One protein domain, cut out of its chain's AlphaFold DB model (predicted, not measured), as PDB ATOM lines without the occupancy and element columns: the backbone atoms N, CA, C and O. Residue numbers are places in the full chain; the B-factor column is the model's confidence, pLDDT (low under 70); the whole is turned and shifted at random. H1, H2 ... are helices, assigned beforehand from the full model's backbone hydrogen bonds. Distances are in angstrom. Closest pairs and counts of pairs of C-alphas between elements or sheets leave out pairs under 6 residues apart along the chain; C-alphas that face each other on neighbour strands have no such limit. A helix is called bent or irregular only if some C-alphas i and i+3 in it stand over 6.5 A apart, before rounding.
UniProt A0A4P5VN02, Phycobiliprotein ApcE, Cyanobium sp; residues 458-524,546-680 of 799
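This is residues 458 to 524 and 546 to 680 of the 799 residues of the protein "Phycobiliprotein ApcE" of Cyanobium sp (UniProt A0A4P5VN02). A cluster of helices gathers round H6, with the bent helix H7 packed on it as a V of two arms, while the helical hairpin H3 and H4, with H2 beside it, reaches to one end of the long axis. The long stretch of residues 458 to 505, with no named element, reaches the other end with its part about Val 477 and from there runs back along the helices toward H1; at the rim H1 packs on H8, and H9 touches no helix. The printed part has 202 residues with nine named helices, H1 to H9 in chain order, and no named strand; its class is all helix, though only 95 residues are in named elements. It is compact, with a radius of gyration of the C-alphas of 16.8 A and spans of 52 by 37 by 34 A.

Start at C-alpha 458, at (24.135, 57.114, -53.187), and go through the unnamed stretch to H1, residues 506 to 509. After the cut find C-alpha 546 at (60.541, 57.715, -75.910), where H2 begins; it runs to residue 560, 21.3 A. Then come H3, 572 to 580, H4, 585 to 594, 14.1 A, H5, 596 to 602, and H6, 608 to 620, 17.5 A. H7, residues 627 to 650, is one helix by its hydrogen bonds but bent, with C-alphas 639 and 642 9.5 A apart; its arms are H7a, 627 to 639, 18.4 A, and H7b, 642 to 650, 12.8 A. H8, 653 to 658, and H9, 672 to 678, follow; H9 ends at C-alpha 678, (34.262, 71.999, -59.488).

Begin at the hub, H6. It touches H7a about perpendicular at 73 degrees, closest at the C-alphas of Cys 609 and Phe 634, 6.8 A. It touches H7b, closest at Leu 619 and Ile 649, C-alphas 7.2 A apart. H5 and H8 each only just touch H6, with 3 pairs of C-alphas within 8 A. H4 touches H7b at a shallow tilt of 22 degrees, opposite ways, the C-alphas of Arg 594 and Tyr 643 closest at 6.4 A. H3 and H4 form a hairpin at 7 degrees, the C-alphas of Glu 574 and Phe 588 closest at 6.5 A. H2 touches H4 with residues 556 to 560 alone, Ile 560 to Ala 593, C-alphas 6.6 A apart. H1 touches H8 at Arg 509 and Thr 658, closest C-alphas 5.2 A apart. Every O i to N i+4 pair is within hydrogen-bond range in H2 to H6, H7a, H7b, H8 and H9; H1 is too short for one.

The farthest C-alphas, Val 477 and Asn 580, are 53.3 A apart. Residues 525 to 545 are not printed, and C-alphas 524 and 546 are 11.9 A apart across the cut. The links H2 to H3 and H8 to H9 are long. The mean pLDDT of the printed part is 89.6; residues 474, 499 to 500 and 546 to 547 are under 70.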
ATOM      1  N   GLY A 458      23.049  57.886 -53.807       90.56
ATOM      2  CA  GLY A 458      24.135  57.114 -53.187       90.56
ATOM      3  C   GLY A 458      24.946  56.222 -54.143       90.56
ATOM      4  O   GLY A 458      25.941  55.634 -53.714       90.56
ATOM      5  N   ASN A 459      24.514  56.067 -55.401       93.19
ATOM      6  CA  ASN A 459      25.189  55.252 -56.418       93.19
ATOM      7  C   ASN A 459      26.056  56.055 -57.391       93.19
ATOM      8  O   ASN A 459      26.839  55.451 -58.113       93.19
ATOM      9  N   ASP A 460      25.965  57.384 -57.380       91.31
ATOM     10  CA  ASP A 460      26.903  58.227 -58.114       91.31
ATOM     11  C   ASP A 460      28.191  58.404 -57.291       91.31
ATOM     12  O   ASP A 460      28.112  58.826 -56.132       91.31
ATOM     13  N   PRO A 461      29.385  58.104 -57.838       92.56
ATOM     14  CA  PRO A 461      30.630  58.474 -57.183       92.56
ATOM     15  C   PRO A 461      30.841  59.991 -57.256       92.56
ATOM     16  O   PRO A 461      30.379  60.659 -58.187       92.56
ATOM     17  N   LEU A 462      31.595  60.530 -56.297       91.19
ATOM     18  CA  LEU A 462      32.075  61.911 -56.352       91.19
ATOM     19  C   LEU A 462      32.995  62.090 -57.572       91.19
ATOM     20  O   LEU A 462      33.877  61.259 -57.796       91.19
ATOM     21  N   GLY A 463      32.824  63.169 -58.345       85.94
ATOM     22  CA  GLY A 463      33.623  63.482 -59.538       85.94
ATOM     23  C   GLY A 463      35.069  63.906 -59.260       85.94
ATOM     24  O   GLY A 463      35.479  64.994 -59.671       85.94
ATOM     25  N   LEU A 464      35.833  63.058 -58.570       87.31
ATOM     26  CA  LEU A 464      37.250  63.217 -58.250       87.31
ATOM     27  C   LEU A 464      38.137  62.485 -59.270       87.31
ATOM     28  O   LEU A 464      37.725  61.506 -59.891       87.31
ATOM     29  N   ASN A 465      39.395  62.915 -59.389       80.69
ATOM     30  CA  ASN A 465      40.364  62.275 -60.289       80.69
ATOM     31  C   ASN A 465      40.770  60.871 -59.824       80.69
ATOM     32  O   ASN A 465      41.096  60.023 -60.652       80.69
ATOM     33  N   TYR A 466      40.705  60.594 -58.522       81.56
ATOM     34  CA  TYR A 466      41.110  59.329 -57.915       81.56
ATOM     35  C   TYR A 466      39.992  58.727 -57.061       81.56
ATOM     36  O   TYR A 466      39.144  59.435 -56.519       81.56
ATOM     37  N   GLY A 467      40.040  57.403 -56.914       76.75
ATOM     38  CA  GLY A 467      39.170  56.660 -56.010       76.75
ATOM     39  C   GLY A 467      37.741  56.464 -56.518       76.75
ATOM     40  O   GLY A 467      37.347  56.925 -57.589       76.75
ATOM     41  N   ALA A 468      36.984  55.717 -55.718       88.25
ATOM     42  CA  ALA A 468      35.571  55.418 -55.912       88.25
ATOM     43  C   ALA A 468      34.829  55.703 -54.604       88.25
ATOM     44  O   ALA A 468      34.457  54.800 -53.855       88.25
ATOM     45  N   ILE A 469      34.704  56.994 -54.293       92.75
ATOM     46  CA  ILE A 469      34.082  57.475 -53.060       92.75
ATOM     47  C   ILE A 469      32.614  57.770 -53.346       92.75
ATOM     48  O   ILE A 469      32.299  58.544 -54.251       92.75
ATOM     49  N   PHE A 470      31.726  57.170 -52.557       92.56
ATOM     50  CA  PHE A 470      30.280  57.320 -52.696       92.56
ATOM     51  C   PHE A 470      29.685  57.978 -51.450       92.56
ATOM     52  O   PHE A 470      30.077  57.618 -50.336       92.56
ATOM     53  N   PRO A 471      28.705  58.882 -51.605       88.69
ATOM     54  CA  PRO A 471      27.948  59.380 -50.470       88.69
ATOM     55  C   PRO A 471      27.099  58.260 -49.849       88.69
ATOM     56  O   PRO A 471      26.708  57.291 -50.510       88.69
ATOM     57  N   SER A 472      26.782  58.399 -48.559       83.25
ATOM     58  CA  SER A 472      25.851  57.487 -47.891       83.25
ATOM     59  C   SER A 472      24.461  57.599 -48.520       83.25
ATOM     60  O   SER A 472      23.886  58.683 -48.579       83.25
ATOM     61  N   GLY A 473      23.899  56.470 -48.964       74.50
ATOM     62  CA  GLY A 473      22.575  56.434 -49.594       74.50
ATOM     63  C   GLY A 473      21.419  56.737 -48.634       74.50
ATOM     64  O   GLY A 473      20.333  57.109 -49.077       74.50
ATOM     65  N   THR A 474      21.632  56.606 -47.321       69.31
ATOM     66  CA  THR A 474      20.582  56.755 -46.301       69.31
ATOM     67  C   THR A 474      20.611  58.093 -45.570       69.31
ATOM     68  O   THR A 474      19.594  58.457 -44.980       69.31
ATOM     69  N   ALA A 475      21.720  58.836 -45.643       70.06
ATOM     70  CA  ALA A 475      21.949  60.033 -44.833       70.06
ATOM     71  C   ALA A 475      21.033  61.223 -45.180       70.06
ATOM     72  O   ALA A 475      20.724  62.031 -44.307       70.06
ATOM     73  N   SER A 476      20.590  61.352 -46.435       77.56
ATOM     74  CA  SER A 476      19.768  62.475 -46.905       77.56
ATOM     75  C   SER A 476      18.635  62.002 -47.812       77.56
ATOM     76  O   SER A 476      18.735  60.953 -48.441       77.56
ATOM     77  N   VAL A 477      17.553  62.780 -47.918       75.81
ATOM     78  CA  VAL A 477      16.486  62.538 -48.908       75.81
ATOM     79  C   VAL A 477      17.023  62.656 -50.333       75.81
ATOM     80  O   VAL A 477      16.639  61.872 -51.193       75.81
ATOM     81  N   ALA A 478      17.970  63.570 -50.563       77.19
ATOM     82  CA  ALA A 478      18.566  63.802 -51.877       77.19
ATOM     83  C   ALA A 478      19.387  62.611 -52.403       77.19
ATOM     84  O   ALA A 478      19.646  62.535 -53.594       77.19
ATOM     85  N   THR A 479      19.803  61.688 -51.532       81.44
ATOM     86  CA  THR A 479      20.556  60.484 -51.916       81.44
ATOM     87  C   THR A 479      19.673  59.240 -52.024       81.44
ATOM     88  O   THR A 479      20.180  58.162 -52.351       81.44
ATOM     89  N   ARG A 480      18.366  59.358 -51.737       83.81
ATOM     90  CA  ARG A 480      17.421  58.234 -51.752       83.81
ATOM     91  C   ARG A 480      17.041  57.838 -53.166       83.81
ATOM     92  O   ARG A 480      17.003  58.652 -54.087       83.81
ATOM     93  N   ALA A 481      16.686  56.566 -53.308       85.69
ATOM     94  CA  ALA A 481      16.081  56.067 -54.527       85.69
ATOM     95  C   ALA A 481      14.762  56.798 -54.816       85.69
ATOM     96  O   ALA A 481      13.929  57.017 -53.933       85.69
ATOM     97  N   VAL A 482      14.589  57.151 -56.082       89.06
ATOM     98  CA  VAL A 482      13.392  57.782 -56.637       89.06
ATOM     99  C   VAL A 482      12.859  56.859 -57.733       89.06
ATOM    100  O   VAL A 482      13.658  56.156 -58.353       89.06
ATOM    101  N   PRO A 483      11.536  56.809 -57.973       89.50
ATOM    102  CA  PRO A 483      10.947  55.961 -59.010       89.50
ATOM    103  C   PRO A 483      11.320  56.413 -60.437       89.50
ATOM    104  O   PRO A 483      10.523  57.035 -61.138       89.50
ATOM    105  N   PHE A 484      12.529  56.078 -60.889       90.75
ATOM    106  CA  PHE A 484      12.921  56.180 -62.293       90.75
ATOM    107  C   PHE A 484      12.325  55.019 -63.101       90.75
ATOM    108  O   PHE A 484      12.469  53.848 -62.738       90.75
ATOM    109  N   GLY A 485      11.674  55.349 -64.218       90.31
ATOM    110  CA  GLY A 485      11.264  54.368 -65.224       90.31
ATOM    111  C   GLY A 485      12.461  53.759 -65.964       90.31
ATOM    112  O   GLY A 485      13.577  54.282 -65.900       90.31
ATOM    113  N   TYR A 486      12.224  52.659 -66.679       90.31
ATOM    114  CA  TYR A 486      13.261  51.982 -67.467       90.31
ATOM    115  C   TYR A 486      13.806  52.882 -68.592       90.31
ATOM    116  O   TYR A 486      15.017  53.080 -68.692       90.31
ATOM    117  N   ASP A 487      12.906  53.551 -69.317       88.25
ATOM    118  CA  ASP A 487      13.222  54.446 -70.443       88.25
ATOM    119  C   ASP A 487      13.558  55.879 -70.003       88.25
ATOM    120  O   ASP A 487      13.239  56.864 -70.672       88.25
ATOM    121  N   THR A 488      14.179  56.029 -68.834       90.06
ATOM    122  CA  THR A 488      14.633  57.338 -68.359       90.06
ATOM    123  C   THR A 488      16.042  57.637 -68.842       90.06
ATOM    124  O   THR A 488      16.892  56.753 -68.963       90.06
ATOM    125  N   ARG A 489      16.297  58.921 -69.108       89.56
ATOM    126  CA  ARG A 489      17.610  59.406 -69.519       89.56
ATOM    127  C   ARG A 489      18.035  60.593 -68.672       89.56
ATOM    128  O   ARG A 489      17.298  61.565 -68.527       89.56
ATOM    129  N   ARG A 490      19.251  60.515 -68.149       91.19
ATOM    130  CA  ARG A 490      19.913  61.567 -67.393       91.19
ATOM    131  C   ARG A 490      20.516  62.602 -68.332       91.19
ATOM    132  O   ARG A 490      21.119  62.269 -69.354       91.19
ATOM    133  N   ILE A 491      20.386  63.866 -67.948       88.75
ATOM    134  CA  ILE A 491      21.033  64.978 -68.638       88.75
ATOM    135  C   ILE A 491      22.500  65.007 -68.207       88.75
ATOM    136  O   ILE A 491      22.810  65.198 -67.034       88.75
ATOM    137  N   LEU A 492      23.401  64.816 -69.168       89.50
ATOM    138  CA  LEU A 492      24.842  64.899 -68.950       89.50
ATOM    139  C   LEU A 492      25.382  66.197 -69.550       89.50
ATOM    140  O   LEU A 492      24.952  66.620 -70.625       89.50
ATOM    141  N   ILE A 493      26.351  66.809 -68.877       89.06
ATOM    142  CA  ILE A 493      26.979  68.059 -69.301       89.06
ATOM    143  C   ILE A 493      28.328  67.735 -69.942       89.06
ATOM    144  O   ILE A 493      29.138  67.021 -69.355       89.06
ATOM    145  N   GLY A 494      28.591  68.261 -71.139       88.94
ATOM    146  CA  GLY A 494      29.889  68.096 -71.797       88.94
ATOM    147  C   GLY A 494      30.999  68.832 -71.045       88.94
ATOM    148  O   GLY A 494      30.888  70.035 -70.801       88.94
ATOM    149  N   ASN A 495      32.088  68.140 -70.719       88.81
ATOM    150  CA  ASN A 495      33.255  68.723 -70.061       88.81
ATOM    151  C   ASN A 495      34.124  69.478 -71.081       88.81
ATOM    152  O   ASN A 495      35.100  68.958 -71.618       88.81
ATOM    153  N   GLY A 496      33.704  70.696 -71.427       84.06
ATOM    154  CA  GLY A 496      34.411  71.530 -72.397       84.06
ATOM    155  C   GLY A 496      34.376  70.988 -73.830       84.06
ATOM    156  O   GLY A 496      35.276  71.289 -74.602       84.06
ATOM    157  N   ILE A 497      33.364  70.202 -74.204       84.38
ATOM    158  CA  ILE A 497      33.227  69.602 -75.543       84.38
ATOM    159  C   ILE A 497      32.645  70.597 -76.567       84.38
ATOM    160  O   ILE A 497      31.782  71.416 -76.249       84.38
ATOM    161  N   ASN A 498      33.096  70.514 -77.824       77.44
ATOM    162  CA  ASN A 498      32.501  71.233 -78.953       77.44
ATOM    163  C   ASN A 498      31.122  70.673 -79.325       77.44
ATOM    164  O   ASN A 498      31.067  69.561 -79.833       77.44
ATOM    165  N   GLN A 499      30.057  71.463 -79.091       69.25
ATOM    166  CA  GLN A 499      28.674  71.243 -79.564       69.25
ATOM    167  C   GLN A 499      28.338  69.755 -79.770       69.25
ATOM    168  O   GLN A 499      28.218  69.306 -80.912       69.25
ATOM    169  N   PRO A 500      28.247  68.963 -78.684       68.69
ATOM    170  CA  PRO A 500      27.886  67.564 -78.822       68.69
ATOM    171  C   PRO A 500      26.502  67.529 -79.471       68.69
ATOM    172  O   PRO A 500      25.550  68.087 -78.924       68.69
ATOM    173  N   GLY A 501      26.408  66.941 -80.666       75.19
ATOM    174  CA  GLY A 501      25.129  66.753 -81.347       75.19
ATOM    175  C   GLY A 501      24.153  65.919 -80.504       75.19
ATOM    176  O   GLY A 501      24.470  65.530 -79.374       75.19
ATOM    177  N   PRO A 502      22.968  65.580 -81.039       78.19
ATOM    178  CA  PRO A 502      21.964  64.804 -80.311       78.19
ATOM    179  C   PRO A 502      22.568  63.558 -79.641       78.19
ATOM    180  O   PRO A 502      23.386  62.856 -80.239       78.19
ATOM    181  N   MET A 503      22.216  63.275 -78.387       70.44
ATOM    182  CA  MET A 503      22.816  62.155 -77.652       70.44
ATOM    183  C   MET A 503      22.535  60.814 -78.355       70.44
ATOM    184  O   MET A 503      21.399  60.542 -78.730       70.44
ATOM    185  N   ASN A 504      23.544  59.938 -78.448       71.56
ATOM    186  CA  ASN A 504      23.564  58.714 -79.277       71.56
ATOM    187  C   ASN A 504      23.746  58.939 -80.797       71.56
ATOM    188  O   ASN A 504      23.701  57.984 -81.567       71.56
ATOM    189  N   SER A 505      24.012  60.170 -81.245       84.19
ATOM    190  CA  SER A 505      24.446  60.439 -82.623       84.19
ATOM    191  C   SER A 505      25.944  60.184 -82.821       84.19
ATOM    192  O   SER A 505      26.739  60.200 -81.876       84.19
ATOM    193  N   ALA A 506      26.364  60.027 -84.078       82.69
ATOM    194  CA  ALA A 506      27.784  60.000 -84.428       82.69
ATOM    195  C   ALA A 506      28.505  61.302 -84.027       82.69
ATOM    196  O   ALA A 506      29.665  61.252 -83.626       82.69
ATOM    197  N   GLN A 507      27.814  62.450 -84.072       83.81
ATOM    198  CA  GLN A 507      28.352  63.737 -83.619       83.81
ATOM    199  C   GLN A 507      28.662  63.720 -82.118       83.81
ATOM    200  O   GLN A 507      29.730  64.167 -81.721       83.81
ATOM    201  N   PHE A 508      27.772  63.157 -81.291       84.62
ATOM    202  CA  PHE A 508      28.001  62.994 -79.850       84.62
ATOM    203  C   PHE A 508      29.234  62.126 -79.561       84.62
ATOM    204  O   PHE A 508      30.036  62.445 -78.686       84.62
ATOM    205  N   ARG A 509      29.403  61.032 -80.313       84.25
ATOM    206  CA  ARG A 509      30.526  60.097 -80.141       84.25
ATOM    207  C   ARG A 509      31.850  60.683 -80.642       84.25
ATOM    208  O   ARG A 509      32.870  60.516 -79.996       84.25
ATOM    209  N   LYS A 510      31.846  61.437 -81.740       83.44
ATOM    210  CA  LYS A 510      33.059  62.065 -82.297       83.44
ATOM    211  C   LYS A 510      33.376  63.439 -81.696       83.44
ATOM    212  O   LYS A 510      34.259  64.132 -82.197       83.44
ATOM    213  N   ALA A 511      32.648  63.868 -80.668       83.06
ATOM    214  CA  ALA A 511      32.792  65.204 -80.116       83.06
ATOM    215  C   ALA A 511      34.155  65.370 -79.419       83.06
ATOM    216  O   ALA A 511      34.518  64.584 -78.544       83.06
ATOM    217  N   VAL A 512      34.902  66.409 -79.801       83.12
ATOM    218  CA  VAL A 512      36.266  66.661 -79.310       83.12
ATOM    219  C   VAL A 512      36.261  67.779 -78.255       83.12
ATOM    220  O   VAL A 512      35.511  68.757 -78.400       83.12
ATOM    221  N   PRO A 513      37.093  67.679 -77.201       87.62
ATOM    222  CA  PRO A 513      37.329  68.764 -76.255       87.62
ATOM    223  C   PRO A 513      37.816  70.059 -76.917       87.62
ATOM    224  O   PRO A 513      38.621  70.058 -77.847       87.62
ATOM    225  N   ARG A 514      37.346  71.190 -76.392       86.50
ATOM    226  CA  ARG A 514      37.886  72.534 -76.629       86.50
ATOM    227  C   ARG A 514      39.156  72.732 -75.803       86.50
ATOM    228  O   ARG A 514      39.462  71.945 -74.916       86.50
ATOM    229  N   ARG A 515      39.814  73.881 -75.988       83.69
ATOM    230  CA  ARG A 515      40.951  74.324 -75.158       83.69
ATOM    231  C   ARG A 515      40.662  74.321 -73.646       83.69
ATOM    232  O   ARG A 515      41.580  74.142 -72.863       83.69
ATOM    233  N   VAL A 516      39.404  74.538 -73.252       82.88
ATOM    234  CA  VAL A 516      38.953  74.540 -71.846       82.88
ATOM    235  C   VAL A 516      38.550  73.153 -71.323       82.88
ATOM    236  O   VAL A 516      38.185  73.031 -70.160       82.88
ATOM    237  N   GLY A 517      38.549  72.133 -72.185       84.69
ATOM    238  CA  GLY A 517      38.253  70.748 -71.829       84.69
ATOM    239  C   GLY A 517      39.510  69.959 -71.440       84.69
ATOM    240  O   GLY A 517      40.607  70.522 -71.369       84.69
ATOM    241  N   PRO A 518      39.377  68.648 -71.183       88.44
ATOM    242  CA  PRO A 518      40.510  67.802 -70.825       88.44
ATOM    243  C   PRO A 518      41.537  67.703 -71.959       88.44
ATOM    244  O   PRO A 518      41.196  67.699 -73.145       88.44
ATOM    245  N   LYS A 519      42.814  67.572 -71.582       89.12
ATOM    246  CA  LYS A 519      43.910  67.349 -72.529       89.12
ATOM    247  C   LYS A 519      43.785  65.954 -73.145       89.12
ATOM    248  O   LYS A 519      43.847  64.957 -72.434       89.12
ATOM    249  N   VAL A 520      43.665  65.897 -74.469       89.56
ATOM    250  CA  VAL A 520      43.627  64.638 -75.222       89.56
ATOM    251  C   VAL A 520      45.055  64.169 -75.498       89.56
ATOM    252  O   VAL A 520      45.859  64.921 -76.048       89.56
ATOM    253  N   LEU A 521      45.366  62.931 -75.115       90.25
ATOM    254  CA  LEU A 521      46.639  62.271 -75.406       90.25
ATOM    255  C   LEU A 521      46.415  61.222 -76.496       90.25
ATOM    256  O   LEU A 521      45.493  60.411 -76.391       90.25
ATOM    257  N   ARG A 522      47.247  61.252 -77.540       87.12
ATOM    258  CA  ARG A 522      47.223  60.288 -78.644       87.12
ATOM    259  C   ARG A 522      48.602  59.692 -78.856       87.12
ATOM    260  O   ARG A 522      49.590  60.420 -78.779       87.12
ATOM    261  N   LEU A 523      48.643  58.404 -79.160       83.88
ATOM    262  CA  LEU A 523      49.842  57.724 -79.621       83.88
ATOM    263  C   LEU A 523      49.944  57.924 -81.139       83.88
ATOM    264  O   LEU A 523      49.204  57.316 -81.900       83.88
ATOM    265  N   GLN A 524      50.799  58.845 -81.586       72.00
ATOM    266  CA  GLN A 524      51.047  59.062 -83.014       72.00
ATOM    267  C   GLN A 524      52.326  58.329 -83.417       72.00
ATOM    268  O   GLN A 524      53.421  58.762 -83.058       72.00
ATOM    269  N   GLU A 546      61.010  58.594 -77.007       55.97
ATOM    270  CA  GLU A 546      60.541  57.715 -75.910       55.97
ATOM    271  C   GLU A 546      59.799  58.481 -74.791       55.97
ATOM    272  O   GLU A 546      58.797  58.016 -74.243       55.97
ATOM    273  N   ALA A 547      60.211  59.727 -74.527       60.75
ATOM    274  CA  ALA A 547      59.559  60.642 -73.594       60.75
ATOM    275  C   ALA A 547      58.069  60.927 -73.906       60.75
ATOM    276  O   ALA A 547      57.277  61.098 -72.974       60.75
ATOM    277  N   SER A 548      57.649  60.959 -75.179       77.44
ATOM    278  CA  SER A 548      56.240  61.148 -75.560       77.44
ATOM    279  C   SER A 548      55.402  59.885 -75.356       77.44
ATOM    280  O   SER A 548      54.266  59.993 -74.894       77.44
ATOM    281  N   THR A 549      55.962  58.699 -75.610       83.19
ATOM    282  CA  THR A 549      55.283  57.411 -75.374       83.19
ATOM    283  C   THR A 549      55.093  57.168 -73.877       83.19
ATOM    284  O   THR A 549      53.987  56.865 -73.429       83.19
ATOM    285  N   GLN A 550      56.116  57.454 -73.067       87.94
ATOM    286  CA  GLN A 550      56.022  57.398 -71.604       87.94
ATOM    287  C   GLN A 550      54.968  58.358 -71.038       87.94
ATOM    288  O   GLN A 550      54.278  58.035 -70.068       87.94
ATOM    289  N   ALA A 551      54.797  59.539 -71.638       88.94
ATOM    290  CA  ALA A 551      53.741  60.466 -71.238       88.94
ATOM    291  C   ALA A 551      52.335  59.905 -71.526       88.94
ATOM    292  O   ALA A 551      51.428  60.098 -70.712       88.94
ATOM    293  N   VAL A 552      52.155  59.182 -72.640       91.50
ATOM    294  CA  VAL A 552      50.904  58.480 -72.971       91.50
ATOM    295  C   VAL A 552      50.643  57.341 -71.983       91.50
ATOM    296  O   VAL A 552      49.550  57.288 -71.422       91.50
ATOM    297  N   ILE A 553      51.645  56.507 -71.681       92.25
ATOM    298  CA  ILE A 553      51.550  55.411 -70.696       92.25
ATOM    299  C   ILE A 553      51.123  55.944 -69.322       92.25
ATOM    300  O   ILE A 553      50.149  55.472 -68.733       92.25
ATOM    301  N   ARG A 554      51.790  56.994 -68.825       92.12
ATOM    302  CA  ARG A 554      51.403  57.660 -67.567       92.12
ATOM    303  C   ARG A 554      49.986  58.228 -67.637       92.12
ATOM    304  O   ARG A 554      49.252  58.167 -66.653       92.12
ATOM    305  N   GLY A 555      49.597  58.772 -68.791       92.06
ATOM    306  CA  GLY A 555      48.238  59.234 -69.062       92.06
ATOM    307  C   GLY A 555      47.193  58.127 -68.910       92.06
ATOM    308  O   GLY A 555      46.180  58.347 -68.248       92.06
ATOM    309  N   VAL A 556      47.466  56.932 -69.444       94.88
ATOM    310  CA  VAL A 556      46.592  55.755 -69.313       94.88
ATOM    311  C   VAL A 556      46.429  55.356 -67.849       94.88
ATOM    312  O   VAL A 556      45.298  55.216 -67.389       94.88
ATOM    313  N   TYR A 557      47.516  55.237 -67.083       94.94
ATOM    314  CA  TYR A 557      47.406  54.899 -65.660       94.94
ATOM    315  C   TYR A 557      46.630  55.955 -64.872       94.94
ATOM    316  O   TYR A 557      45.706  55.610 -64.133       94.94
ATOM    317  N   ASN A 558      46.922  57.239 -65.089       93.12
ATOM    318  CA  ASN A 558      46.200  58.325 -64.426       93.12
ATOM    319  C   ASN A 558      44.700  58.288 -64.732       93.12
ATOM    320  O   ASN A 558      43.890  58.504 -63.832       93.12
ATOM    321  N   GLN A 559      44.316  57.975 -65.969       93.25
ATOM    322  CA  GLN A 559      42.912  57.851 -66.337       93.25
ATOM    323  C   GLN A 559      42.263  56.612 -65.707       93.25
ATOM    324  O   GLN A 559      41.206  56.730 -65.083       93.25
ATOM    325  N   ILE A 560      42.875  55.437 -65.877       94.31
ATOM    326  CA  ILE A 560      42.282  54.133 -65.548       94.31
ATOM    327  C   ILE A 560      42.407  53.821 -64.054       94.31
ATOM    328  O   ILE A 560      41.406  53.537 -63.401       94.31
ATOM    329  N   LEU A 561      43.605  53.921 -63.475       92.69
ATOM    330  CA  LEU A 561      43.837  53.685 -62.046       92.69
ATOM    331  C   LEU A 561      43.515  54.910 -61.178       92.69
ATOM    332  O   LEU A 561      43.255  54.742 -59.982       92.69
ATOM    333  N   GLY A 562      43.498  56.118 -61.753       89.69
ATOM    334  CA  GLY A 562      43.320  57.384 -61.025       89.69
ATOM    335  C   GLY A 562      44.625  57.983 -60.483       89.69
ATOM    336  O   GLY A 562      44.597  59.034 -59.849       89.69
ATOM    337  N   ASN A 563      45.756  57.307 -60.691       90.31
ATOM    338  CA  ASN A 563      47.107  57.739 -60.330       90.31
ATOM    339  C   ASN A 563      48.127  57.079 -61.274       90.31
ATOM    340  O   ASN A 563      47.759  56.244 -62.095       90.31
ATOM    341  N   ALA A 564      49.411  57.409 -61.142       88.44
ATOM    342  CA  ALA A 564      50.455  56.899 -62.038       88.44
ATOM    343  C   ALA A 564      50.785  55.395 -61.864       88.44
ATOM    344  O   ALA A 564      51.655  54.889 -62.569       88.44
ATOM    345  N   GLY A 565      50.105  54.693 -60.948       84.81
ATOM    346  CA  GLY A 565      50.433  53.333 -60.514       84.81
ATOM    347  C   GLY A 565      51.563  53.313 -59.480       84.81
ATOM    348  O   GLY A 565      52.585  53.978 -59.646       84.81
ATOM    349  N   TYR A 566      51.379  52.566 -58.390       87.31
ATOM    350  CA  TYR A 566      52.455  52.323 -57.427       87.31
ATOM    351  C   TYR A 566      53.463  51.301 -57.974       87.31
ATOM    352  O   TYR A 566      53.198  50.593 -58.952       87.31
ATOM    353  N   ALA A 567      54.630  51.204 -57.333       85.06
ATOM    354  CA  ALA A 567      55.609  50.171 -57.657       85.06
ATOM    355  C   ALA A 567      54.963  48.774 -57.545       85.06
ATOM    356  O   ALA A 567      54.339  48.455 -56.535       85.06
ATOM    357  N   GLY A 568      55.071  47.969 -58.606       85.50
ATOM    358  CA  GLY A 568      54.447  46.642 -58.702       85.50
ATOM    359  C   GLY A 568      52.991  46.617 -59.194       85.50
ATOM    360  O   GLY A 568      52.484  45.542 -59.493       85.50
ATOM    361  N   GLU A 569      52.313  47.763 -59.327       89.25
ATOM    362  CA  GLU A 569      50.974  47.835 -59.945       89.25
ATOM    363  C   GLU A 569      51.016  48.096 -61.456       89.25
ATOM    364  O   GLU A 569      50.008  47.923 -62.141       89.25
ATOM    365  N   ARG A 570      52.164  48.552 -61.967       91.50
ATOM    366  CA  ARG A 570      52.384  48.805 -63.392       91.50
ATOM    367  C   ARG A 570      52.588  47.494 -64.147       91.50
ATOM    368  O   ARG A 570      53.392  46.655 -63.745       91.50
ATOM    369  N   ASN A 571      51.901  47.354 -65.275       92.38
ATOM    370  CA  ASN A 571      52.034  46.230 -66.195       92.38
ATOM    371  C   ASN A 571      53.260  46.437 -67.103       92.38
ATOM    372  O   ASN A 571      53.114  46.730 -68.286       92.38
ATOM    373  N   THR A 572      54.468  46.285 -66.558       91.94
ATOM    374  CA  THR A 572      55.736  46.553 -67.270       91.94
ATOM    375  C   THR A 572      55.883  45.773 -68.577       91.94
ATOM    376  O   THR A 572      56.355  46.319 -69.567       91.94
ATOM    377  N   VAL A 573      55.428  44.519 -68.619       94.19
ATOM    378  CA  VAL A 573      55.461  43.690 -69.838       94.19
ATOM    379  C   VAL A 573      54.610  44.297 -70.954       94.19
ATOM    380  O   VAL A 573      55.031  44.336 -72.106       94.19
ATOM    381  N   GLU A 574      53.422  44.796 -70.618       94.06
ATOM    382  CA  GLU A 574      52.515  45.404 -71.596       94.06
ATOM    383  C   GLU A 574      52.979  46.808 -72.005       94.06
ATOM    384  O   GLU A 574      52.719  47.237 -73.123       94.06
ATOM    385  N   GLU A 575      53.711  47.512 -71.137       91.88
ATOM    386  CA  GLU A 575      54.375  48.774 -71.488       91.88
ATOM    387  C   GLU A 575      55.442  48.559 -72.563       91.88
ATOM    388  O   GLU A 575      55.418  49.248 -73.580       91.88
ATOM    389  N   ILE A 576      56.305  47.553 -72.390       91.50
ATOM    390  CA  ILE A 576      57.347  47.204 -73.369       91.50
ATOM    391  C   ILE A 576      56.717  46.819 -74.713       91.50
ATOM    392  O   ILE A 576      57.149  47.293 -75.759       91.50
ATOM    393  N   LYS A 577      55.651  46.010 -74.702       90.38
ATOM    394  CA  LYS A 577      54.915  45.650 -75.927       90.38
ATOM    395  C   LYS A 577      54.315  46.871 -76.626       90.38
ATOM    396  O   LYS A 577      54.328  46.940 -77.851       90.38
ATOM    397  N   LEU A 578      53.784  47.839 -75.873       89.31
ATOM    398  CA  LEU A 578      53.253  49.078 -76.449       89.31
ATOM    399  C   LEU A 578      54.373  49.940 -77.047       89.31
ATOM    400  O   LEU A 578      54.191  50.530 -78.109       89.31
ATOM    401  N   GLU A 579      55.522  50.011 -76.377       86.75
ATOM    402  CA  GLU A 579      56.704  50.748 -76.841       86.75
ATOM    403  C   GLU A 579      57.291  50.146 -78.121       86.75
ATOM    404  O   GLU A 579      57.639  50.894 -79.035       86.75
ATOM    405  N   ASN A 580      57.309  48.816 -78.223       85.75
ATOM    406  CA  ASN A 580      57.720  48.086 -79.422       85.75
ATOM    407  C   ASN A 580      56.688  48.159 -80.562       85.75
ATOM    408  O   ASN A 580      57.018  47.871 -81.710       85.75
ATOM    409  N   GLY A 581      55.444  48.552 -80.264       82.50
ATOM    410  CA  GLY A 581      54.344  48.582 -81.228       82.50
ATOM    411  C   GLY A 581      53.660  47.228 -81.459       82.50
ATOM    412  O   GLY A 581      52.902  47.103 -82.418       82.50
ATOM    413  N   ASP A 582      53.882  46.241 -80.586       87.06
ATOM    414  CA  ASP A 582      53.268  44.906 -80.658       87.06
ATOM    415  C   ASP A 582      51.764  44.933 -80.326       87.06
ATOM    416  O   ASP A 582      50.999  44.070 -80.760       87.06
ATOM    417  N   ILE A 583      51.329  45.920 -79.531       90.75
ATOM    418  CA  ILE A 583      49.931  46.115 -79.122       90.75
ATOM    419  C   ILE A 583      49.462  47.547 -79.400       90.75
ATOM    420  O   ILE A 583      50.241  48.496 -79.325       90.75
ATOM    421  N   SER A 584      48.164  47.719 -79.678       92.06
ATOM    422  CA  SER A 584      47.557  49.051 -79.800       92.06
ATOM    423  C   SER A 584      47.353  49.704 -78.431       92.06
ATOM    424  O   SER A 584      47.322  49.036 -77.391       92.06
ATOM    425  N   LEU A 585      47.138  51.025 -78.406       91.31
ATOM    426  CA  LEU A 585      46.851  51.725 -77.152       91.31
ATOM    427  C   LEU A 585      45.538  51.233 -76.524       91.31
ATOM    428  O   LEU A 585      45.426  51.167 -75.301       91.31
ATOM    429  N   ARG A 586      44.552  50.843 -77.336       94.31
ATOM    430  CA  ARG A 586      43.312  50.222 -76.851       94.31
ATOM    431  C   ARG A 586      43.564  48.880 -76.173       94.31
ATOM    432  O   ARG A 586      42.972  48.631 -75.122       94.31
ATOM    433  N   GLU A 587      44.419  48.034 -76.742       94.88
ATOM    434  CA  GLU A 587      44.797  46.770 -76.106       94.88
ATOM    435  C   GLU A 587      45.546  47.025 -74.797       94.88
ATOM    436  O   GLU A 587      45.220  46.431 -73.773       94.88
ATOM    437  N   PHE A 588      46.452  48.003 -74.773       95.69
ATOM    438  CA  PHE A 588      47.110  48.409 -73.535       95.69
ATOM    439  C   PHE A 588      46.105  48.893 -72.471       95.69
ATOM    440  O   PHE A 588      46.151  48.448 -71.323       95.69
ATOM    441  N   VAL A 589      45.126  49.731 -72.841       96.88
ATOM    442  CA  VAL A 589      44.030  50.154 -71.942       96.88
ATOM    443  C   VAL A 589      43.237  48.946 -71.432       96.88
ATOM    444  O   VAL A 589      42.916  48.893 -70.242       96.88
ATOM    445  N   ARG A 590      42.953  47.959 -72.291       97.12
ATOM    446  CA  ARG A 590      42.285  46.703 -71.917       97.12
ATOM    447  C   ARG A 590      43.093  45.934 -70.878       97.12
ATOM    448  O   ARG A 590      42.528  45.552 -69.855       97.12
ATOM    449  N   GLN A 591      44.397  45.766 -71.074       96.38
ATOM    450  CA  GLN A 591      45.258  45.058 -70.122       96.38
ATOM    451  C   GLN A 591      45.367  45.785 -68.775       96.38
ATOM    452  O   GLN A 591      45.266  45.159 -67.716       96.38
ATOM    453  N   VAL A 592      45.488  47.117 -68.780       95.94
ATOM    454  CA  VAL A 592      45.496  47.914 -67.539       95.94
ATOM    455  C   VAL A 592      44.147  47.816 -66.819       95.94
ATOM    456  O   VAL A 592      44.115  47.630 -65.601       95.94
ATOM    457  N   ALA A 593      43.027  47.870 -67.541       96.50
ATOM    458  CA  ALA A 593      41.690  47.730 -66.963       96.50
ATOM    459  C   ALA A 593      41.401  46.307 -66.454       96.50
ATOM    460  O   ALA A 593      40.665  46.152 -65.486       96.50
ATOM    461  N   ARG A 594      41.999  45.266 -67.048       96.38
ATOM    462  CA  ARG A 594      41.902  43.869 -66.582       96.38
ATOM    463  C   ARG A 594      42.886  43.532 -65.458       96.38
ATOM    464  O   ARG A 594      42.802  42.444 -64.891       96.38
ATOM    465  N   SER A 595      43.791  44.445 -65.109       95.69
ATOM    466  CA  SER A 595      44.797  44.226 -64.070       95.69
ATOM    467  C   SER A 595      44.186  43.963 -62.688       95.69
ATOM    468  O   SER A 595      43.107  44.452 -62.327       95.69
ATOM    469  N   ASN A 596      44.940  43.245 -61.852       94.69
ATOM    470  CA  ASN A 596      44.576  43.036 -60.451       94.69
ATOM    471  C   ASN A 596      44.491  44.355 -59.668       94.69
ATOM    472  O   ASN A 596      43.644  44.479 -58.782       94.69
ATOM    473  N   ALA A 597      45.325  45.347 -60.002       93.12
ATOM    474  CA  ALA A 597      45.300  46.666 -59.371       93.12
ATOM    475  C   ALA A 597      43.957  47.376 -59.608       93.12
ATOM    476  O   ALA A 597      43.328  47.853 -58.659       93.12
ATOM    477  N   PHE A 598      43.462  47.377 -60.850       94.94
ATOM    478  CA  PHE A 598      42.169  47.974 -61.184       94.94
ATOM    479  C   PHE A 598      41.004  47.218 -60.529       94.94
ATOM    480  O   PHE A 598      40.145  47.833 -59.890       94.94
ATOM    481  N   ARG A 599      41.008  45.878 -60.591       95.44
ATOM    482  CA  ARG A 599      39.977  45.032 -59.964       95.44
ATOM    483  C   ARG A 599      39.879  45.258 -58.453       95.44
ATOM    484  O   ARG A 599      38.778  45.400 -57.920       95.44
ATOM    485  N   ARG A 600      41.014  45.317 -57.749       93.38
ATOM    486  CA  ARG A 600      41.045  45.559 -56.296       93.38
ATOM    487  C   ARG A 600      40.441  46.918 -55.929       93.38
ATOM    488  O   ARG A 600      39.721  46.994 -54.940       93.38
ATOM    489  N   ARG A 601      40.689  47.960 -56.731       91.94
ATOM    490  CA  ARG A 601      40.198  49.325 -56.471       91.94
ATOM    491  C   ARG A 601      38.719  49.516 -56.788       91.94
ATOM    492  O   ARG A 601      38.022  50.182 -56.029       91.94
ATOM    493  N   TYR A 602      38.257  48.971 -57.911       94.62
ATOM    494  CA  TYR A 602      36.967  49.354 -58.495       94.62
ATOM    495  C   TYR A 602      35.959  48.214 -58.635       94.62
ATOM    496  O   TYR A 602      34.849  48.461 -59.090       94.62
ATOM    497  N   TRP A 603      36.302  46.988 -58.230       95.62
ATOM    498  CA  TRP A 603      35.389  45.844 -58.292       95.62
ATOM    499  C   TRP A 603      35.232  45.136 -56.947       95.62
ATOM    500  O   TRP A 603      34.130  45.085 -56.412       95.62
ATOM    501  N   SER A 604      36.319  44.616 -56.366       93.75
ATOM    502  CA  SER A 604      36.234  43.669 -55.239       93.75
ATOM    503  C   SER A 604      35.607  44.241 -53.958       93.75
ATOM    504  O   SER A 604      35.030  43.481 -53.189       93.75
ATOM    505  N   GLY A 605      35.727  45.551 -53.717       91.50
ATOM    506  CA  GLY A 605      35.204  46.220 -52.517       91.50
ATOM    507  C   GLY A 605      33.939  47.053 -52.740       91.50
ATOM    508  O   GLY A 605      33.488  47.730 -51.817       91.50
ATOM    509  N   LEU A 606      33.385  47.065 -53.955       94.38
ATOM    510  CA  LEU A 606      32.253  47.918 -54.315       94.38
ATOM    511  C   LEU A 606      31.000  47.094 -54.605       94.38
ATOM    512  O   LEU A 606      31.057  45.973 -55.099       94.38
ATOM    513  N   TYR A 607      29.837  47.698 -54.353       95.06
ATOM    514  CA  TYR A 607      28.572  47.173 -54.864       95.06
ATOM    515  C   TYR A 607      28.616  47.097 -56.397       95.06
ATOM    516  O   TYR A 607      29.110  48.021 -57.036       95.06
ATOM    517  N   ILE A 608      28.061  46.042 -56.998       95.88
ATOM    518  CA  ILE A 608      28.220  45.753 -58.434       95.88
ATOM    519  C   ILE A 608      27.779  46.933 -59.313       95.88
ATOM    520  O   ILE A 608      28.530  47.351 -60.189       95.88
ATOM    521  N   CYS A 609      26.618  47.546 -59.058       95.62
ATOM    522  CA  CYS A 609      26.179  48.700 -59.855       95.62
ATOM    523  C   CYS A 609      27.080  49.931 -59.655       95.62
ATOM    524  O   CYS A 609      27.316  50.679 -60.597       95.62
ATOM    525  N   LYS A 610      27.629  50.120 -58.446       95.94
ATOM    526  CA  LYS A 610      28.606  51.183 -58.153       95.94
ATOM    527  C   LYS A 610      29.924  50.948 -58.890       95.94
ATOM    528  O   LYS A 610      30.500  51.889 -59.429       95.94
ATOM    529  N   ALA A 611      30.381  49.697 -58.929       96.38
ATOM    530  CA  ALA A 611      31.552  49.282 -59.687       96.38
ATOM    531  C   ALA A 611      31.352  49.553 -61.183       96.38
ATOM    532  O   ALA A 611      32.181  50.219 -61.796       96.38
ATOM    533  N   ILE A 612      30.222  49.116 -61.750       96.94
ATOM    534  CA  ILE A 612      29.873  49.354 -63.157       96.94
ATOM    535  C   ILE A 612      29.880  50.853 -63.472       96.94
ATOM    536  O   ILE A 612      30.529  51.256 -64.432       96.94
ATOM    537  N   GLU A 613      29.235  51.685 -62.652       96.00
ATOM    538  CA  GLU A 613      29.189  53.139 -62.853       96.00
ATOM    539  C   GLU A 613      30.594  53.774 -62.850       96.00
ATOM    540  O   GLU A 613      30.910  54.609 -63.700       96.00
ATOM    541  N   VAL A 614      31.486  53.349 -61.948       95.56
ATOM    542  CA  VAL A 614      32.877  53.837 -61.908       95.56
ATOM    543  C   VAL A 614      33.678  53.365 -63.118       95.56
ATOM    544  O   VAL A 614      34.362  54.172 -63.749       95.56
ATOM    545  N   ILE A 615      33.590  52.081 -63.470       95.81
ATOM    546  CA  ILE A 615      34.287  51.502 -64.628       95.81
ATOM    547  C   ILE A 615      33.832  52.207 -65.910       95.81
ATOM    548  O   ILE A 615      34.661  52.590 -66.737       95.81
ATOM    549  N   HIS A 616      32.533  52.467 -66.034       95.94
ATOM    550  CA  HIS A 616      31.942  53.199 -67.144       95.94
ATOM    551  C   HIS A 616      32.501  54.630 -67.243       95.94
ATOM    552  O   HIS A 616      32.932  55.053 -68.318       95.94
ATOM    553  N   ARG A 617      32.603  55.361 -66.123       94.38
ATOM    554  CA  ARG A 617      33.229  56.697 -66.091       94.38
ATOM    555  C   ARG A 617      34.706  56.671 -66.481       94.38
ATOM    556  O   ARG A 617      35.153  57.575 -67.182       94.38
ATOM    557  N   ARG A 618      35.462  55.648 -66.073       94.44
ATOM    558  CA  ARG A 618      36.905  55.530 -66.354       94.44
ATOM    559  C   ARG A 618      37.196  55.170 -67.811       94.44
ATOM    560  O   ARG A 618      38.069  55.791 -68.415       94.44
ATOM    561  N   LEU A 619      36.452  54.219 -68.376       95.75
ATOM    562  CA  LEU A 619      36.681  53.703 -69.730       95.75
ATOM    563  C   LEU A 619      35.987  54.526 -70.817       95.75
ATOM    564  O   LEU A 619      36.579  54.771 -71.861       95.75
ATOM    565  N   LEU A 620      34.747  54.971 -70.585       94.94
ATOM    566  CA  LEU A 620      33.992  55.766 -71.559       94.94
ATOM    567  C   LEU A 620      34.066  57.267 -71.289       94.94
ATOM    568  O   LEU A 620      33.647  58.052 -72.139       94.94
ATOM    569  N   GLY A 621      34.570  57.704 -70.137       92.25
ATOM    570  CA  GLY A 621      34.652  59.129 -69.822       92.25
ATOM    571  C   GLY A 621      33.296  59.781 -69.550       92.25
ATOM    572  O   GLY A 621      33.173  60.994 -69.690       92.25
ATOM    573  N   ARG A 622      32.253  59.008 -69.234       93.06
ATOM    574  CA  ARG A 622      30.927  59.536 -68.881       93.06
ATOM    575  C   ARG A 622      30.196  58.630 -67.884       93.06
ATOM    576  O   ARG A 622      30.460  57.429 -67.885       93.06
ATOM    577  N   PRO A 623      29.261  59.164 -67.086       94.19
ATOM    578  CA  PRO A 623      28.265  58.375 -66.361       94.19
ATOM    579  C   PRO A 623      27.369  57.547 -67.294       94.19
ATOM    580  O   PRO A 623      27.263  57.843 -68.496       94.19
ATOM    581  N   THR A 624      26.682  56.550 -66.733       94.94
ATOM    582  CA  THR A 624      25.595  55.862 -67.441       94.94
ATOM    583  C   THR A 624      24.433  56.822 -67.729       94.94
ATOM    584  O   THR A 624      24.168  57.776 -66.992       94.94
ATOM    585  N   PHE A 625      23.739  56.612 -68.847       92.50
ATOM    586  CA  PHE A 625      22.616  57.444 -69.270       92.50
ATOM    587  C   PHE A 625      21.357  57.191 -68.456       92.50
ATOM    588  O   PHE A 625      20.571  58.111 -68.256       92.50
ATOM    589  N   GLY A 626      21.109  55.955 -68.054       92.44
ATOM    590  CA  GLY A 626      19.833  55.564 -67.485       92.44
ATOM    591  C   GLY A 626      19.816  54.096 -67.110       92.44
ATOM    592  O   GLY A 626      20.838  53.410 -67.156       92.44
ATOM    593  N   ARG A 627      18.632  53.619 -66.730       94.62
ATOM    594  CA  ARG A 627      18.468  52.285 -66.157       94.62
ATOM    595  C   ARG A 627      18.768  51.159 -67.153       94.62
ATOM    596  O   ARG A 627      19.451  50.209 -66.799       94.62
ATOM    597  N   TRP A 628      18.331  51.300 -68.400       93.75
ATOM    598  CA  TRP A 628      18.569  50.307 -69.453       93.75
ATOM    599  C   TRP A 628      20.062  50.020 -69.694       93.75
ATOM    600  O   TRP A 628      20.444  48.873 -69.909       93.75
ATOM    601  N   GLU A 629      20.919  51.046 -69.620       94.56
ATOM    602  CA  GLU A 629      22.359  50.907 -69.876       94.56
ATOM    603  C   GLU A 629      23.048  50.161 -68.730       94.56
ATOM    604  O   GLU A 629      23.827  49.236 -68.958       94.56
ATOM    605  N   ILE A 630      22.731  50.518 -67.482       95.44
ATOM    606  CA  ILE A 630      23.312  49.833 -66.325       95.44
ATOM    607  C   ILE A 630      22.792  48.398 -66.186       95.44
ATOM    608  O   ILE A 630      23.570  47.516 -65.828       95.44
ATOM    609  N   ASP A 631      21.528  48.136 -66.528       96.19
ATOM    610  CA  ASP A 631      20.935  46.794 -66.468       96.19
ATOM    611  C   ASP A 631      21.585  45.846 -67.481       96.19
ATOM    612  O   ASP A 631      21.853  44.687 -67.158       96.19
ATOM    613  N   GLN A 632      21.939  46.351 -68.666       95.81
ATOM    614  CA  GLN A 632      22.707  45.593 -69.652       95.81
ATOM    615  C   GLN A 632      24.070  45.161 -69.092       95.81
ATOM    616  O   GLN A 632      24.420  43.979 -69.147       95.81
ATOM    617  N   TYR A 633      24.842  46.092 -68.526       97.56
ATOM    618  CA  TYR A 633      26.147  45.765 -67.946       97.56
ATOM    619  C   TYR A 633      26.029  44.905 -66.685       97.56
ATOM    620  O   TYR A 633      26.891  44.063 -66.443       97.56
ATOM    621  N   PHE A 634      24.956  45.057 -65.911       97.56
ATOM    622  CA  PHE A 634      24.669  44.200 -64.766       97.56
ATOM    623  C   PHE A 634      24.379  42.754 -65.200       97.56
ATOM    624  O   PHE A 634      24.895  41.814 -64.598       97.56
ATOM    625  N   ALA A 635      23.633  42.556 -66.289       97.56
ATOM    626  CA  ALA A 635      23.405  41.229 -66.858       97.56
ATOM    627  C   ALA A 635      24.708  40.584 -67.368       97.56
ATOM    628  O   ALA A 635      24.928  39.389 -67.167       97.56
ATOM    629  N   ILE A 636      25.598  41.371 -67.981       97.44
ATOM    630  CA  ILE A 636      26.929  40.905 -68.405       97.44
ATOM    631  C   ILE A 636      27.787  40.549 -67.187       97.44
ATOM    632  O   ILE A 636      28.404  39.487 -67.168       97.44
ATOM    633  N   ALA A 637      27.778  41.383 -66.146       97.12
ATOM    634  CA  ALA A 637      28.464  41.114 -64.887       97.12
ATOM    635  C   ALA A 637      28.010  39.793 -64.255       97.12
ATOM    636  O   ALA A 637      28.844  39.022 -63.787       97.12
ATOM    637  N   ALA A 638      26.706  39.509 -64.276       97.19
ATOM    638  CA  ALA A 638      26.152  38.274 -63.732       97.19
ATOM    639  C   ALA A 638      26.575  37.022 -64.524       97.19
ATOM    640  O   ALA A 638      26.762  35.965 -63.929       97.19
ATOM    641  N   ARG A 639      26.741  37.127 -65.851       97.31
ATOM    642  CA  ARG A 639      27.082  35.990 -66.730       97.31
ATOM    643  C   ARG A 639      28.583  35.761 -66.884       97.31
ATOM    644  O   ARG A 639      29.037  34.624 -66.883       97.31
ATOM    645  N   SER A 640      29.344  36.835 -67.061       96.56
ATOM    646  CA  SER A 640      30.748  36.803 -67.495       96.56
ATOM    647  C   SER A 640      31.702  37.458 -66.492       96.56
ATOM    648  O   SER A 640      32.913  37.510 -66.719       96.56
ATOM    649  N   GLY A 641      31.179  37.962 -65.372       95.75
ATOM    650  CA  GLY A 641      31.966  38.578 -64.313       95.75
ATOM    651  C   GLY A 641      32.654  39.879 -64.731       95.75
ATOM    652  O   GLY A 641      32.296  40.538 -65.706       95.75
ATOM    653  N   PHE A 642      33.678  40.245 -63.961       97.06
ATOM    654  CA  PHE A 642      34.435  41.488 -64.116       97.06
ATOM    655  C   PHE A 642      35.061  41.658 -65.511       97.06
ATOM    656  O   PHE A 642      34.908  42.713 -66.127       97.06
ATOM    657  N   TYR A 643      35.736  40.623 -66.026       97.38
ATOM    658  CA  TYR A 643      36.414  40.696 -67.326       97.38
ATOM    659  C   TYR A 643      35.422  40.917 -68.469       97.38
ATOM    660  O   TYR A 643      35.663  41.766 -69.322       97.38
ATOM    661  N   GLY A 644      34.264  40.247 -68.426       96.88
ATOM    662  CA  GLY A 644      33.212  40.432 -69.423       96.88
ATOM    663  C   GLY A 644      32.679  41.864 -69.485       96.88
ATOM    664  O   GLY A 644      32.411  42.362 -70.574       96.88
ATOM    665  N   VAL A 645      32.573  42.561 -68.346       97.69
ATOM    666  CA  VAL A 645      32.146  43.974 -68.312       97.69
ATOM    667  C   VAL A 645      33.189  44.884 -68.960       97.69
ATOM    668  O   VAL A 645      32.834  45.732 -69.777       97.69
ATOM    669  N   VAL A 646      34.471  44.707 -68.623       97.75
ATOM    670  CA  VAL A 646      35.569  45.495 -69.209       97.75
ATOM    671  C   VAL A 646      35.631  45.285 -70.722       97.75
ATOM    672  O   VAL A 646      35.653  46.258 -71.478       97.75
ATOM    673  N   ASP A 647      35.587  44.027 -71.163       97.38
ATOM    674  CA  ASP A 647      35.633  43.678 -72.579       97.38
ATOM    675  C   ASP A 647      34.405  44.233 -73.320       97.38
ATOM    676  O   ASP A 647      34.553  44.826 -74.388       97.38
ATOM    677  N   ALA A 648      33.201  44.142 -72.742       97.50
ATOM    678  CA  ALA A 648      31.986  44.701 -73.336       97.50
ATOM    679  C   ALA A 648      32.060  46.226 -73.526       97.50
ATOM    680  O   ALA A 648      31.638  46.736 -74.565       97.50
ATOM    681  N   ILE A 649      32.623  46.958 -72.560       97.44
ATOM    682  CA  ILE A 649      32.763  48.418 -72.647       97.44
ATOM    683  C   ILE A 649      33.803  48.808 -73.707       97.44
ATOM    684  O   ILE A 649      33.531  49.670 -74.544       97.44
ATOM    685  N   ILE A 650      34.974  48.166 -73.715       97.12
ATOM    686  CA  ILE A 650      36.059  48.473 -74.667       97.12
ATOM    687  C   ILE A 650      35.704  48.023 -76.092       97.12
ATOM    688  O   ILE A 650      36.173  48.606 -77.069       97.12
ATOM    689  N   ASN A 651      34.862  46.999 -76.238       96.31
ATOM    690  CA  ASN A 651      34.356  46.536 -77.532       96.31
ATOM    691  C   ASN A 651      33.113  47.298 -78.005       96.31
ATOM    692  O   ASN A 651      32.624  47.043 -79.105       96.31
ATOM    693  N   SER A 652      32.620  48.253 -77.213       95.19
ATOM    694  CA  SER A 652      31.450  49.040 -77.581       95.19
ATOM    695  C   SER A 652      31.720  49.919 -78.815       95.19
ATOM    696  O   SER A 652      32.815  50.469 -78.986       95.19
ATOM    697  N   PRO A 653      30.702  50.139 -79.669       92.75
ATOM    698  CA  PRO A 653      30.829  51.050 -80.805       92.75
ATOM    699  C   PRO A 653      31.097  52.492 -80.358       92.75
ATOM    700  O   PRO A 653      31.681  53.273 -81.104       92.75
ATOM    701  N   GLU A 654      30.685  52.855 -79.142       92.62
ATOM    702  CA  GLU A 654      30.987  54.161 -78.575       92.62
ATOM    703  C   GLU A 654      32.476  54.322 -78.279       92.62
ATOM    704  O   GLU A 654      33.046  55.330 -78.691       92.62
ATOM    705  N   TYR A 655      33.123  53.342 -77.641       95.25
ATOM    706  CA  TYR A 655      34.566  53.390 -77.385       95.25
ATOM    707  C   TYR A 655      35.351  53.537 -78.699       95.25
ATOM    708  O   TYR A 655      36.167  54.449 -78.849       95.25
ATOM    709  N   ASN A 656      35.020  52.721 -79.704       93.06
ATOM    710  CA  ASN A 656      35.708  52.733 -80.998       93.06
ATOM    711  C   ASN A 656      35.548  54.065 -81.747       93.06
ATOM    712  O   ASN A 656      36.495  54.553 -82.354       93.06
ATOM    713  N   GLN A 657      34.362  54.682 -81.710       90.75
ATOM    714  CA  GLN A 657      34.108  55.947 -82.414       90.75
ATOM    715  C   GLN A 657      34.648  57.180 -81.676       90.75
ATOM    716  O   GLN A 657      34.792  58.233 -82.295       90.75
ATOM    717  N   THR A 658      34.903  57.067 -80.370       90.19
ATOM    718  CA  THR A 658      35.345  58.177 -79.509       90.19
ATOM    719  C   THR A 658      36.859  58.221 -79.354       90.19
ATOM    720  O   THR A 658      37.464  59.282 -79.522       90.19
ATOM    721  N   PHE A 659      37.466  57.078 -79.039       91.62
ATOM    722  CA  PHE A 659      38.892  56.961 -78.742       91.62
ATOM    723  C   PHE A 659      39.659  56.227 -79.849       91.62
ATOM    724  O   PHE A 659      40.803  56.583 -80.142       91.62
ATOM    725  N   GLY A 660      39.017  55.260 -80.507       89.31
ATOM    726  CA  GLY A 660      39.663  54.418 -81.512       89.31
ATOM    727  C   GLY A 660      40.779  53.564 -80.908       89.31
ATOM    728  O   GLY A 660      40.691  53.144 -79.754       89.31
ATOM    729  N   GLU A 661      41.827  53.323 -81.694       89.69
ATOM    730  CA  GLU A 661      42.977  52.502 -81.294       89.69
ATOM    731  C   GLU A 661      44.120  53.317 -80.667       89.69
ATOM    732  O   GLU A 661      44.962  52.728 -79.994       89.69
ATOM    733  N   ASP A 662      44.110  54.651 -80.820       88.88
ATOM    734  CA  ASP A 662      45.281  55.513 -80.568       88.88
ATOM    735  C   ASP A 662      45.062  56.610 -79.515       88.88
ATOM    736  O   ASP A 662      45.999  57.332 -79.170       88.88
ATOM    737  N   THR A 663      43.838  56.805 -79.011       91.19
ATOM    738  CA  THR A 663      43.531  57.888 -78.056       91.19
ATOM    739  C   THR A 663      43.346  57.345 -76.642       91.19
ATOM    740  O   THR A 663      42.582  56.407 -76.426       91.19
ATOM    741  N   VAL A 664      43.991  57.972 -75.654       94.31
ATOM    742  CA  VAL A 664      43.758  57.659 -74.234       94.31
ATOM    743  C   VAL A 664      42.339  58.099 -73.852       94.31
ATOM    744  O   VAL A 664      41.967  59.230 -74.185       94.31
ATOM    745  N   PRO A 665      41.551  57.278 -73.131       95.12
ATOM    746  CA  PRO A 665      40.260  57.716 -72.622       95.12
ATOM    747  C   PRO A 665      40.379  58.989 -71.775       95.12
ATOM    748  O   PRO A 665      41.351  59.194 -71.053       95.12
ATOM    749  N   TYR A 666      39.388  59.865 -71.859       92.69
ATOM    750  CA  TYR A 666      39.343  61.110 -71.089       92.69
ATOM    751  C   TYR A 666      37.907  61.417 -70.672       92.69
ATOM    752  O   TYR A 666      36.956  60.922 -71.273       92.69
ATOM    753  N   GLU A 667      37.736  62.243 -69.641       91.88
ATOM    754  CA  GLU A 667      36.418  62.625 -69.127       91.88
ATOM    755  C   GLU A 667      35.656  63.517 -70.121       91.88
ATOM    756  O   GLU A 667      35.898  64.717 -70.234       91.88
ATOM    757  N   ARG A 668      34.708  62.924 -70.844       91.38
ATOM    758  CA  ARG A 668      33.874  63.576 -71.855       91.38
ATOM    759  C   ARG A 668      32.674  64.293 -71.243       91.38
ATOM    760  O   ARG A 668      32.414  65.449 -71.570       91.38
ATOM    761  N   PHE A 669      31.931  63.617 -70.371       91.56
ATOM    762  CA  PHE A 669      30.700  64.152 -69.790       91.56
ATOM    763  C   PHE A 669      30.685  63.999 -68.277       91.56
ATOM    764  O   PHE A 669      31.122  62.985 -67.740       91.56
ATOM    765  N   ILE A 670      30.121  65.001 -67.613       91.75
ATOM    766  CA  ILE A 670      30.004  65.096 -66.162       91.75
ATOM    767  C   ILE A 670      28.550  65.326 -65.758       91.75
ATOM    768  O   ILE A 670      27.721  65.763 -66.565       91.75
ATOM    769  N   THR A 671      28.229  65.041 -64.501       92.44
ATOM    770  CA  THR A 671      26.905  65.353 -63.960       92.44
ATOM    771  C   THR A 671      26.803  66.845 -63.599       92.44
ATOM    772  O   THR A 671      27.821  67.498 -63.342       92.44
ATOM    773  N   PRO A 672      25.589  67.418 -63.532       90.25
ATOM    774  CA  PRO A 672      25.368  68.738 -62.936       90.25
ATOM    775  C   PRO A 672      25.975  68.895 -61.532       90.25
ATOM    776  O   PRO A 672      26.511  69.958 -61.206       90.25
ATOM    777  N   THR A 673      25.952  67.833 -60.722       89.19
ATOM    778  CA  THR A 673      26.583  67.814 -59.392       89.19
ATOM    779  C   THR A 673      28.103  67.990 -59.474       89.19
ATOM    780  O   THR A 673      28.659  68.816 -58.749       89.19
ATOM    781  N   ASP A 674      28.772  67.295 -60.395       89.94
ATOM    782  CA  ASP A 674      30.222  67.422 -60.612       89.94
ATOM    783  C   ASP A 674      30.607  68.815 -61.125       89.94
ATOM    784  O   ASP A 674      31.618  69.390 -60.722       89.94
ATOM    785  N   LEU A 675      29.783  69.404 -61.994       88.56
ATOM    786  CA  LEU A 675      30.003  70.771 -62.460       88.56
ATOM    787  C   LEU A 675      29.929  71.766 -61.296       88.56
ATOM    788  O   LEU A 675      30.775  72.652 -61.176       88.56
ATOM    789  N   ASN A 676      28.917  71.632 -60.439       87.31
ATOM    790  CA  ASN A 676      28.717  72.530 -59.306       87.31
ATOM    791  C   ASN A 676      29.813  72.390 -58.245       87.31
ATOM    792  O   ASN A 676      30.201  73.401 -57.658       87.31
ATOM    793  N   SER A 677      30.335  71.180 -58.027       86.12
ATOM    794  CA  SER A 677      31.426  70.943 -57.075       86.12
ATOM    795  C   SER A 677      32.767  71.502 -57.562       86.12
ATOM    796  O   SER A 677      33.543  72.004 -56.755       86.12
ATOM    797  N   ARG A 678      33.020  71.489 -58.878       85.62
ATOM    798  CA  ARG A 678      34.262  71.999 -59.488       85.62
ATOM    799  C   ARG A 678      34.268  73.508 -59.741       85.62
ATOM    800  O   ARG A 678      35.323  74.087 -59.991       85.62
ATOM    801  N   ARG A 679      33.106  74.171 -59.707       81.31
ATOM    802  CA  ARG A 679      33.002  75.623 -59.929       81.31
ATOM    803  C   ARG A 679      33.647  76.411 -58.789       81.31
ATOM    804  O   ARG A 679      33.164  76.380 -57.656       81.31
ATOM    805  N   VAL A 680      34.660  77.210 -59.129       73.62
ATOM    806  CA  VAL A 680      35.309  78.150 -58.203       73.62
ATOM    807  C   VAL A 680      34.272  79.161 -57.689       73.62
ATOM    808  O   VAL A 680      33.648  79.842 -58.509       73.62
TER     809      VAL A 680